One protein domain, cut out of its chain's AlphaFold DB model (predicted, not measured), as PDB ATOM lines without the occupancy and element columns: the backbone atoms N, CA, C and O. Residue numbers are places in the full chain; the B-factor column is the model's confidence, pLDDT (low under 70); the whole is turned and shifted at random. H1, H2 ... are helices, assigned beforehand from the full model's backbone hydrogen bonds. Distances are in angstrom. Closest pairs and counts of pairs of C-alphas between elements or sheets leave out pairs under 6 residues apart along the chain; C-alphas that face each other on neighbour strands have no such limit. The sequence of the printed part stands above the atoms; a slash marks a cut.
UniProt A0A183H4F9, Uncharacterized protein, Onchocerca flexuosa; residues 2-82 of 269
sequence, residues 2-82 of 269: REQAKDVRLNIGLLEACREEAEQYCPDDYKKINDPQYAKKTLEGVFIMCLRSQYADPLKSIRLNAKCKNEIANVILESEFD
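What this domain is: This is residues 2 to 82 of the 269 residues of an uncharacterized protein of Onchocerca flexuosa (UniProt A0A183H4F9). Two helices crossed nearly at right angles, the short H5 in the middle and the long H7, have H3 packed on H5 and H2 packed on the first part of H7. A long loop, residues 32 to 47, makes one end of the domain, where residues 35 to 40 stick out, and the small H6 makes the opposite end; H1 touches no helix. The printed part has 81 residues with seven named helices, H1 to H7 in order along the chain, and no named strand; the class is all helix. The whole is compact, with a radius of gyration of the C-alphas of 12.1 A, and spans 35 by 30 by 17 A.

How they stand to each other: H1, residues 2 to 6, is apart from H2, residues 12 to 17. H1 is also apart from H7, residues 66 to 81, but only just, at 8.4 A. H2 touches H7, which meets it with residues 67 to 72 alone; their closest C-alphas, those of Ala 17 and Cys 68, are 4.9 A apart, and they run opposite ways at a steep tilt of 48 degrees. H2 and H3, residues 19 to 25, meet only through their link. H3 and H4, residues 27 to 31, touch only at the corner, with the closest C-alphas, those of Ala 22 and Tyr 30, 5.9 A apart. H5, residues 48 to 56, is the hub and touches three helices. H3 touches it at Ala 22 and Leu 51, whose C-alphas are the closest at 7.0 A; the two are only just about perpendicular, at 70.4 degrees. H7 touches H5 with residues 69 to 76 alone, about perpendicular at 78 degrees, and the closest C-alphas, those of Arg 52 and Ile 72, are 6.3 A apart. H6, residues 58 to 61, only just touches H5, only at the corner, with 3 pairs of C-alphas within 8 A, the closest those of Tyr 55 and Ser 61 at 4.4 A. Every O i to N i+4 pair is within hydrogen-bond range in H1, H2, H3, H4 and H5, and 11 of 12 are in H7; H6 is too short for such a pair.

Where its parts are: H1 begins at C-alpha 2, (544.555, 250.070, 697.436). H3 is 10.1 A from first to last C-alpha, and H5 is 12.1 A, beginning at C-alpha 48, (533.162, 245.330, 704.884). H7, the longest helix, is 23.3 A and ends at C-alpha 81, (536.621, 256.588, 691.700).

The domain as a whole: The two C-alphas farthest apart, those of Lys 40 and Leu 59, are 35.9 A apart. The printed part has no cut. The link from H4 to H5, 16 residues, is long; the other links are tight. The mean pLDDT of the printed part is 86.4, and residues 39 to 40, 42 and 44 to 45 are under 70.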
ATOM      1  N   ARG A   2     544.645 251.376 698.138       71.38
ATOM      2  CA  ARG A   2     544.555 250.070 697.436       71.38
ATOM      3  C   ARG A   2     544.938 248.850 698.275       71.38
ATOM      4  O   ARG A   2     544.224 247.859 698.242       71.38
ATOM      5  N   GLU A   3     546.022 248.921 699.042       72.19
ATOM      6  CA  GLU A   3     546.420 247.804 699.911       72.19
ATOM      7  C   GLU A   3     545.449 247.608 701.090       72.19
ATOM      8  O   GLU A   3     545.183 246.481 701.483       72.19
ATOM      9  N   GLN A   4     544.819 248.681 701.579       75.56
ATOM     10  CA  GLN A   4     543.801 248.617 702.640       75.56
ATOM     11  C   GLN A   4     542.474 248.022 702.161       75.56
ATOM     12  O   GLN A   4     541.777 247.370 702.929       75.56
ATOM     13  N   ALA A   5     542.129 248.216 700.886       71.19
ATOM     14  CA  ALA A   5     540.973 247.564 700.278       71.19
ATOM     15  C   ALA A   5     541.210 246.060 700.049       71.19
ATOM     16  O   ALA A   5     540.272 245.265 700.122       71.19
ATOM     17  N   LYS A   6     542.465 245.662 699.801       73.25
ATOM     18  CA  LYS A   6     542.854 244.252 699.681       73.25
ATOM     19  C   LYS A   6     542.899 243.548 701.032       73.25
ATOM     20  O   LYS A   6     542.544 242.384 701.110       73.25
ATOM     21  N   ASP A   7     543.320 244.219 702.098       77.56
ATOM     22  CA  ASP A   7     543.345 243.612 703.426       77.56
ATOM     23  C   ASP A   7     542.785 244.557 704.483       77.56
ATOM     24  O   ASP A   7     543.391 245.577 704.824       77.56
ATOM     25  N   VAL A   8     541.636 244.173 705.042       79.75
ATOM     26  CA  VAL A   8     540.933 244.980 706.043       79.75
ATOM     27  C   VAL A   8     541.760 245.215 707.309       79.75
ATOM     28  O   VAL A   8     541.578 246.232 707.973       79.75
ATOM     29  N   ARG A   9     542.732 244.341 707.611       82.38
ATOM     30  CA  ARG A   9     543.654 244.500 708.751       82.38
ATOM     31  C   ARG A   9     544.512 245.758 708.648       82.38
ATOM     32  O   ARG A   9     545.001 246.248 709.659       82.38
ATOM     33  N   LEU A  10     544.680 246.292 707.440       82.75
ATOM     34  CA  LEU A  10     545.449 247.508 707.179       82.75
ATOM     35  C   LEU A  10     544.596 248.786 707.300       82.75
ATOM     36  O   LEU A  10     545.142 249.893 707.254       82.75
ATOM     37  N   ASN A  11     543.274 248.661 707.454       84.19
ATOM     38  CA  ASN A  11     542.361 249.782 707.672       84.19
ATOM     39  C   ASN A  11     541.965 249.884 709.155       84.19
ATOM     40  O   ASN A  11     540.864 249.511 709.558       84.19
ATOM     41  N   ILE A  12     542.901 250.379 709.971       86.06
ATOM     42  CA  ILE A  12     542.749 250.471 711.431       86.06
ATOM     43  C   ILE A  12     541.566 251.373 711.813       86.06
ATOM     44  O   ILE A  12     540.774 250.994 712.671       86.06
ATOM     45  N   GLY A  13     541.398 252.515 711.135       88.12
ATOM     46  CA  GLY A  13     540.294 253.444 711.406       88.12
ATOM     47  C   GLY A  13     538.924 252.793 711.215       88.12
ATOM     48  O   GLY A  13     538.077 252.862 712.105       88.12
ATOM     49  N   LEU A  14     538.736 252.065 710.110       89.44
ATOM     50  CA  LEU A  14     537.501 251.325 709.853       89.44
ATOM     51  C   LEU A  14     537.282 250.194 710.864       89.44
ATOM     52  O   LEU A  14     536.164 250.012 711.346       89.44
ATOM     53  N   LEU A  15     538.333 249.437 711.199       88.56
ATOM     54  CA  LEU A  15     538.256 248.356 712.186       88.56
ATOM     55  C   LEU A  15     537.822 248.856 713.562       88.56
ATOM     56  O   LEU A  15     537.011 248.211 714.218       88.56
ATOM     57  N   GLU A  16     538.359 249.989 714.001       91.94
ATOM     58  CA  GLU A  16     538.000 250.585 715.284       91.94
ATOM     59  C   GLU A  16     536.591 251.175 715.259       91.94
ATOM     60  O   GLU A  16     535.821 250.952 716.194       91.94
ATOM     61  N   ALA A  17     536.229 251.883 714.188       94.75
ATOM     62  CA  ALA A  17     534.930 252.537 714.067       94.75
ATOM     63  C   ALA A  17     533.753 251.555 713.977       94.75
ATOM     64  O   ALA A  17     532.669 251.875 714.464       94.75
ATOM     65  N   CYS A  18     533.967 250.392 713.350       94.12
ATOM     66  CA  CYS A  18     532.933 249.394 713.061       94.12
ATOM     67  C   CYS A  18     533.048 248.103 713.885       94.12
ATOM     68  O   CYS A  18     532.398 247.114 713.545       94.12
ATOM     69  N   ARG A  19     533.894 248.065 714.923       92.44
ATOM     70  CA  ARG A  19     534.169 246.849 715.707       92.44
ATOM     71  C   ARG A  19     532.892 246.189 716.230       92.44
ATOM     72  O   ARG A  19     532.662 245.009 715.978       92.44
ATOM     73  N   GLU A  20     532.080 246.960 716.946       93.12
ATOM     74  CA  GLU A  20     530.877 246.469 717.623       93.12
ATOM     75  C   GLU A  20     529.859 245.931 716.610       93.12
ATOM     76  O   GLU A  20     529.331 244.829 716.756       93.12
ATOM     77  N   GLU A  21     529.639 246.665 715.520       94.19
ATOM     78  CA  GLU A  21     528.728 246.262 714.453       94.19
ATOM     79  C   GLU A  21     529.221 245.053 713.670       94.19
ATOM     80  O   GLU A  21     528.415 244.207 713.279       94.19
ATOM     81  N   ALA A  22     530.526 244.952 713.422       92.12
ATOM     82  CA  ALA A  22     531.096 243.808 712.731       92.12
ATOM     83  C   ALA A  22     530.961 242.533 713.578       92.12
ATOM     84  O   ALA A  22     530.582 241.489 713.048       92.12
ATOM     85  N   GLU A  23     531.187 242.624 714.890       92.25
ATOM     86  CA  GLU A  23     530.991 241.517 715.833       92.25
ATOM     87  C   GLU A  23     529.522 241.098 715.927       92.25
ATOM     88  O   GLU A  23     529.211 239.905 715.917       92.25
ATOM     89  N   GLN A  24     528.609 242.068 715.982       92.56
ATOM     90  CA  GLN A  24     527.189 241.808 716.190       92.56
ATOM     91  C   GLN A  24     526.458 241.368 714.915       92.56
ATOM     92  O   GLN A  24     525.630 240.455 714.959       92.56
ATOM     93  N   TYR A  25     526.716 242.030 713.786       91.00
ATOM     94  CA  TYR A  25     525.938 241.866 712.554       91.00
ATOM     95  C   TYR A  25     526.663 241.068 711.472       91.00
ATOM     96  O   TYR A  25     526.004 240.569 710.559       91.00
ATOM     97  N   CYS A  26     527.986 240.919 711.579       91.62
ATOM     98  CA  CYS A  26     528.818 240.199 710.615       91.62
ATOM     99  C   CYS A  26     529.744 239.159 711.291       91.62
ATOM    100  O   CYS A  26     530.919 239.074 710.925       91.62
ATOM    101  N   PRO A  27     529.266 238.347 712.262       89.88
ATOM    102  CA  PRO A  27     530.131 237.548 713.135       89.88
ATOM    103  C   PRO A  27     530.972 236.510 712.384       89.88
ATOM    104  O   PRO A  27     532.132 236.294 712.728       89.88
ATOM    105  N   ASP A  28     530.414 235.866 711.358       87.00
ATOM    106  CA  ASP A  28     531.119 234.831 710.590       87.00
ATOM    107  C   ASP A  28     532.241 235.415 709.729       87.00
ATOM    108  O   ASP A  28     533.278 234.787 709.517       87.00
ATOM    109  N   ASP A  29     532.048 236.645 709.264       85.81
ATOM    110  CA  ASP A  29     533.045 237.384 708.509       85.81
ATOM    111  C   ASP A  29     534.104 237.986 709.433       85.81
ATOM    112  O   ASP A  29     535.301 237.861 709.178       85.81
ATOM    113  N   TYR A  30     533.689 238.563 710.556       87.31
ATOM    114  CA  TYR A  30     534.598 239.189 711.506       87.31
ATOM    115  C   TYR A  30     535.542 238.179 712.181       87.31
ATOM    116  O   TYR A  30     536.733 238.454 712.335       87.31
ATOM    117  N   LYS A  31     535.073 236.962 712.496       86.75
ATOM    118  CA  LYS A  31     535.913 235.894 713.081       86.75
ATOM    119  C   LYS A  31     537.137 235.544 712.228       86.75
ATOM    120  O   LYS A  31     538.186 235.229 712.786       86.75
ATOM    121  N   LYS A  32     537.039 235.653 710.898       85.88
ATOM    122  CA  LYS A  32     538.135 235.321 709.967       85.88
ATOM    123  C   LYS A  32     539.362 236.222 710.146       85.88
ATOM    124  O   LYS A  32     540.450 235.828 709.745       85.88
ATOM    125  N   ILE A  33     539.214 237.404 710.752       83.12
ATOM    126  CA  ILE A  33     540.329 238.332 711.014       83.12
ATOM    127  C   ILE A  33     541.356 237.713 711.970       83.12
ATOM    128  O   ILE A  33     542.559 237.870 711.765       83.12
ATOM    129  N   ASN A  34     540.874 237.007 712.996       79.50
ATOM    130  CA  ASN A  34     541.696 236.454 714.074       79.50
ATOM    131  C   ASN A  34     541.955 234.949 713.918       79.50
ATOM    132  O   ASN A  34     542.600 234.343 714.771       79.50
ATOM    133  N   ASP A  35     541.448 234.337 712.850       81.81
ATOM    134  CA  ASP A  35     541.593 232.908 712.613       81.81
ATOM    135  C   ASP A  35     543.002 232.591 712.052       81.81
ATOM    136  O   ASP A  35     543.383 233.110 710.993       81.81
ATOM    137  N   PRO A  36     543.791 231.722 712.721       79.56
ATOM    138  CA  PRO A  36     545.131 231.339 712.278       79.56
ATOM    139  C   PRO A  36     545.180 230.773 710.854       79.56
ATOM    140  O   PRO A  36     546.184 230.952 710.160       79.56
ATOM    141  N   GLN A  37     544.100 230.130 710.392       81.19
ATOM    142  CA  GLN A  37     543.978 229.608 709.029       81.19
ATOM    143  C   GLN A  37     544.078 230.722 707.979       81.19
ATOM    144  O   GLN A  37     544.563 230.501 706.866       81.19
ATOM    145  N   TYR A  38     543.647 231.930 708.334       76.25
ATOM    146  CA  TYR A  38     543.586 233.081 707.444       76.25
ATOM    147  C   TYR A  38     544.728 234.075 707.670       76.25
ATOM    148  O   TYR A  38     544.868 235.022 706.900       76.25
ATOM    149  N   ALA A  39     545.615 233.829 708.642       68.31
ATOM    150  CA  ALA A  39     546.718 234.728 708.982       68.31
ATOM    151  C   ALA A  39     547.609 235.083 707.776       68.31
ATOM    152  O   ALA A  39     548.020 236.236 707.634       68.31
ATOM    153  N   LYS A  40     547.857 234.111 706.884       69.12
ATOM    154  CA  LYS A  40     548.670 234.263 705.660       69.12
ATOM    155  C   LYS A  40     547.850 234.537 704.390       69.12
ATOM    156  O   LYS A  40     548.434 234.625 703.312       69.12
ATOM    157  N   LYS A  41     546.520 234.633 704.489       76.62
ATOM    158  CA  LYS A  41     545.632 234.885 703.348       76.62
ATOM    159  C   LYS A  41     545.221 236.355 703.324       76.62
ATOM    160  O   LYS A  41     544.979 236.951 704.369       76.62
ATOM    161  N   THR A  42     545.121 236.924 702.129       69.25
ATOM    162  CA  THR A  42     544.555 238.260 701.927       69.25
ATOM    163  C   THR A  42     543.066 238.239 702.274       69.25
ATOM    164  O   THR A  42     542.304 237.439 701.723       69.25
ATOM    165  N   LEU A  43     542.666 239.094 703.212       72.38
ATOM    166  CA  LEU A  43     541.297 239.203 703.712       72.38
ATOM    167  C   LEU A  43     540.594 240.404 703.070       72.38
ATOM    168  O   LEU A  43     540.371 241.439 703.703       72.38
ATOM    169  N   GLU A  44     540.242 240.240 701.793       68.88
ATOM    170  CA  GLU A  44     539.579 241.270 700.987       68.88
ATOM    171  C   GLU A  44     538.178 241.568 701.529       68.88
ATOM    172  O   GLU A  44     537.254 240.767 701.382       68.88
ATOM    173  N   GLY A  45     538.021 242.733 702.165       64.81
ATOM    174  CA  GLY A  45     536.716 243.298 702.517       64.81
ATOM    175  C   GLY A  45     535.797 242.393 703.344       64.81
ATOM    176  O   GLY A  45     534.579 242.498 703.206       64.81
ATOM    177  N   VAL A  46     536.364 241.517 704.183       77.81
ATOM    178  CA  VAL A  46     535.670 240.348 704.753       77.81
ATOM    179  C   VAL A  46     534.354 240.707 705.432       77.81
ATOM    180  O   VAL A  46     533.312 240.222 705.017       77.81
ATOM    181  N   PHE A  47     534.381 241.602 706.420       85.31
ATOM    182  CA  PHE A  47     533.156 242.117 707.041       85.31
ATOM    183  C   PHE A  47     532.666 243.417 706.386       85.31
ATOM    184  O   PHE A  47     531.513 243.795 706.570       85.31
ATOM    185  N   ILE A  48     533.512 244.089 705.592       89.12
ATOM    186  CA  ILE A  48     533.162 245.330 704.884       89.12
ATOM    187  C   ILE A  48     531.981 245.084 703.947       89.12
ATOM    188  O   ILE A  48     531.070 245.902 703.898       89.12
ATOM    189  N   MET A  49     531.958 243.956 703.230       88.56
ATOM    190  CA  MET A  49     530.839 243.638 702.340       88.56
ATOM    191  C   MET A  49     529.519 243.503 703.106       88.56
ATOM    192  O   MET A  49     528.501 244.074 702.714       88.56
ATOM    193  N   CYS A  50     529.550 242.786 704.230       91.06
ATOM    194  CA  CYS A  50     528.398 242.654 705.107       91.06
ATOM    195  C   CYS A  50     527.945 244.027 705.633       91.06
ATOM    196  O   CYS A  50     526.776 244.376 705.485       91.06
ATOM    197  N   LEU A  51     528.857 244.859 706.149       93.69
ATOM    198  CA  LEU A  51     528.521 246.195 706.651       93.69
ATOM    199  C   LEU A  51     528.007 247.144 705.564       93.69
ATOM    200  O   LEU A  51     527.095 247.921 705.831       93.69
ATOM    201  N   ARG A  52     528.519 247.061 704.333       93.81
ATOM    202  CA  ARG A  52     527.979 247.812 703.189       93.81
ATOM    203  C   ARG A  52     526.540 247.409 702.883       93.81
ATOM    204  O   ARG A  52     525.704 248.279 702.660       93.81
ATOM    205  N   SER A  53     526.218 246.117 702.974       91.00
ATOM    206  CA  SER A  53     524.834 245.644 702.861       91.00
ATOM    207  C   SER A  53     523.948 246.136 704.015       91.00
ATOM    208  O   SER A  53     522.816 246.546 703.768       91.00
ATOM    209  N   GLN A  54     524.451 246.154 705.255       92.56
ATOM    210  CA  GLN A  54     523.727 246.733 706.398       92.56
ATOM    211  C   GLN A  54     523.488 248.237 706.199       92.56
ATOM    212  O   GLN A  54     522.405 248.729 706.495       92.56
ATOM    213  N   TYR A  55     524.482 248.959 705.675       94.19
ATOM    214  CA  TYR A  55     524.404 250.391 705.388       94.19
ATOM    215  C   TYR A  55     523.387 250.712 704.283       94.19
ATOM    216  O   TYR A  55     522.650 251.690 704.408       94.19
ATOM    217  N   ALA A  56     523.325 249.877 703.238       92.31
ATOM    218  CA  ALA A  56     522.402 250.017 702.111       92.31
ATOM    219  C   ALA A  56     520.938 249.692 702.445       92.31
ATOM    220  O   ALA A  56     520.026 250.165 701.769       92.31
ATOM    221  N   ASP A  57     520.700 248.891 703.478       89.56
ATOM    222  CA  ASP A  57     519.363 248.505 703.917       89.56
ATOM    223  C   ASP A  57     518.803 249.553 704.903       89.56
ATOM    224  O   ASP A  57     519.380 249.750 705.976       89.56
ATOM    225  N   PRO A  58     517.672 250.221 704.602       83.12
ATOM    226  CA  PRO A  58     517.138 251.290 705.450       83.12
ATOM    227  C   PRO A  58     516.839 250.867 706.897       83.12
ATOM    228  O   PRO A  58     517.008 251.665 707.818       83.12
ATOM    229  N   LEU A  59     516.415 249.617 707.116       84.00
ATOM    230  CA  LEU A  59     516.067 249.109 708.448       84.00
ATOM    231  C   LEU A  59     517.310 248.719 709.248       84.00
ATOM    232  O   LEU A  59     517.336 248.846 710.475       84.00
ATOM    233  N   LYS A  60     518.346 248.236 708.559       86.38
ATOM    234  CA  LYS A  60     519.610 247.828 709.181       86.38
ATOM    235  C   LYS A  60     520.560 248.997 709.391       86.38
ATOM    236  O   LYS A  60     521.224 249.044 710.420       86.38
ATOM    237  N   SER A  61     520.564 249.977 708.493       85.25
ATOM    238  CA  SER A  61     521.443 251.147 708.552       85.25
ATOM    239  C   SER A  61     521.280 251.906 709.867       85.25
ATOM    240  O   SER A  61     522.256 252.366 710.452       85.25
ATOM    241  N   ILE A  62     520.067 251.966 710.429       84.38
ATOM    242  CA  ILE A  62     519.795 252.586 711.739       84.38
ATOM    243  C   ILE A  62     520.662 251.982 712.856       84.38
ATOM    244  O   ILE A  62     521.043 252.700 713.777       84.38
ATOM    245  N   ARG A  63     521.029 250.703 712.742       88.12
ATOM    246  CA  ARG A  63     521.808 249.956 713.735       88.12
ATOM    247  C   ARG A  63     523.313 250.215 713.684       88.12
ATOM    248  O   ARG A  63     524.010 249.786 714.594       88.12
ATOM    249  N   LEU A  64     523.803 250.887 712.643       92.69
ATOM    250  CA  LEU A  64     525.202 251.292 712.551       92.69
ATOM    251  C   LEU A  64     525.414 252.616 713.293       92.69
ATOM    252  O   LEU A  64     524.682 253.589 713.059       92.69
ATOM    253  N   ASN A  65     526.424 252.684 714.156       94.56
ATOM    254  CA  ASN A  65     526.818 253.919 714.817       94.56
ATOM    255  C   ASN A  65     527.338 254.951 713.793       94.56
ATOM    256  O   ASN A  65     527.681 254.625 712.654       94.56
ATOM    257  N   ALA A  66     527.388 256.225 714.191       94.06
ATOM    258  CA  ALA A  66     527.773 257.313 713.291       94.06
ATOM    259  C   ALA A  66     529.207 257.176 712.744       94.06
ATOM    260  O   ALA A  66     529.434 257.456 711.570       94.06
ATOM    261  N   LYS A  67     530.164 256.713 713.560       95.56
ATOM    262  CA  LYS A  67     531.552 256.505 713.122       95.56
ATOM    263  C   LYS A  67     531.617 255.405 712.065       95.56
ATOM    264  O   LYS A  67     532.181 255.631 711.001       95.56
ATOM    265  N   CYS A  68     530.969 254.267 712.312       95.50
ATOM    266  CA  CYS A  68     530.942 253.170 711.353       95.50
ATOM    267  C   CYS A  68     530.232 253.563 710.051       95.50
ATOM    268  O   CYS A  68     530.732 253.286 708.963       95.50
ATOM    269  N   LYS A  69     529.102 254.277 710.135       94.75
ATOM    270  CA  LYS A  69     528.410 254.824 708.956       94.75
ATOM    271  C   LYS A  69     529.325 255.682 708.095       94.75
ATOM    272  O   LYS A  69     529.313 255.521 706.881       94.75
ATOM    273  N   ASN A  70     530.101 256.566 708.718       94.56
ATOM    274  CA  ASN A  70     531.016 257.450 708.005       94.56
ATOM    275  C   ASN A  70     532.135 256.660 707.317       94.56
ATOM    276  O   ASN A  70     532.390 256.884 706.140       94.56
ATOM    277  N   GLU A  71     532.747 255.691 708.001       94.62
ATOM    278  CA  GLU A  71     533.792 254.850 707.398       94.62
ATOM    279  C   GLU A  71     533.261 254.003 706.234       94.62
ATOM    280  O   GLU A  71     533.893 253.910 705.183       94.62
ATOM    281  N   ILE A  72     532.062 253.428 706.367       94.56
ATOM    282  CA  ILE A  72     531.438 252.657 705.285       94.56
ATOM    283  C   ILE A  72     531.045 253.558 704.108       94.56
ATOM    284  O   ILE A  72     531.268 253.177 702.957       94.56
ATOM    285  N   ALA A  73     530.520 254.755 704.375       95.31
ATOM    286  CA  ALA A  73     530.243 255.754 703.348       95.31
ATOM    287  C   ALA A  73     531.525 256.162 702.603       95.31
ATOM    288  O   ALA A  73     531.523 256.188 701.374       95.31
ATOM    289  N   ASN A  74     532.634 256.383 703.317       94.06
ATOM    290  CA  ASN A  74     533.934 256.694 702.721       94.06
ATOM    291  C   ASN A  74     534.431 255.555 701.827       94.06
ATOM    292  O   ASN A  74     534.786 255.791 700.677       94.06
ATOM    293  N   VAL A  75     534.376 254.304 702.300       92.62
ATOM    294  CA  VAL A  75     534.756 253.135 701.488       92.62
ATOM    295  C   VAL A  75     533.905 253.023 700.220       92.62
ATOM    296  O   VAL A  75     534.426 252.723 699.141       92.62
ATOM    297  N   ILE A  76     532.593 253.258 700.328       94.69
ATOM    298  CA  ILE A  76     531.682 253.266 699.178       94.69
ATOM    299  C   ILE A  76     532.044 254.395 698.209       94.69
ATOM    300  O   ILE A  76     532.110 254.141 697.008       94.69
ATOM    301  N   LEU A  77     532.295 255.604 698.707       94.19
ATOM    302  CA  LEU A  77     532.622 256.773 697.895       94.19
ATOM    303  C   LEU A  77     533.965 256.612 697.174       94.19
ATOM    304  O   LEU A  77     534.052 256.831 695.971       94.19
ATOM    305  N   GLU A  78     535.010 256.166 697.867       91.12
ATOM    306  CA  GLU A  78     536.322 255.909 697.260       91.12
ATOM    307  C   GLU A  78     536.232 254.879 696.124       91.12
ATOM    308  O   GLU A  78     536.887 255.016 695.085       91.12
ATOM    309  N   SER A  79     535.366 253.876 696.293       91.62
ATOM    310  CA  SER A  79     535.107 252.846 695.283       91.62
ATOM    311  C   SER A  79     534.385 253.374 694.033       91.62
ATOM    312  O   SER A  79     534.417 252.696 693.004       91.62
ATOM    313  N   GLU A  80     533.762 254.563 694.072       90.50
ATOM    314  CA  GLU A  80     533.222 255.213 692.863       90.50
ATOM    315  C   GLU A  80     534.333 255.683 691.917       90.50
ATOM    316  O   GLU A  80     534.151 255.681 690.696       90.50
ATOM    317  N   PHE A  81     535.496 256.048 692.466       87.56
ATOM    318  CA  PHE A  81     536.621 256.588 691.700       87.56
ATOM    319  C   PHE A  81     537.605 255.505 691.236       87.56
ATOM    320  O   PHE A  81     538.179 255.618 690.152       87.56
ATOM    321  N   ASP A  82     537.800 254.435 692.015       87.69
ATOM    322  CA  ASP A  82     538.651 253.299 691.638       87.69
ATOM    323  C   ASP A  82     537.954 251.972 691.956       87.69
ATOM    324  O   ASP A  82     537.962 251.500 693.091       87.69
TER     325      ASP A  82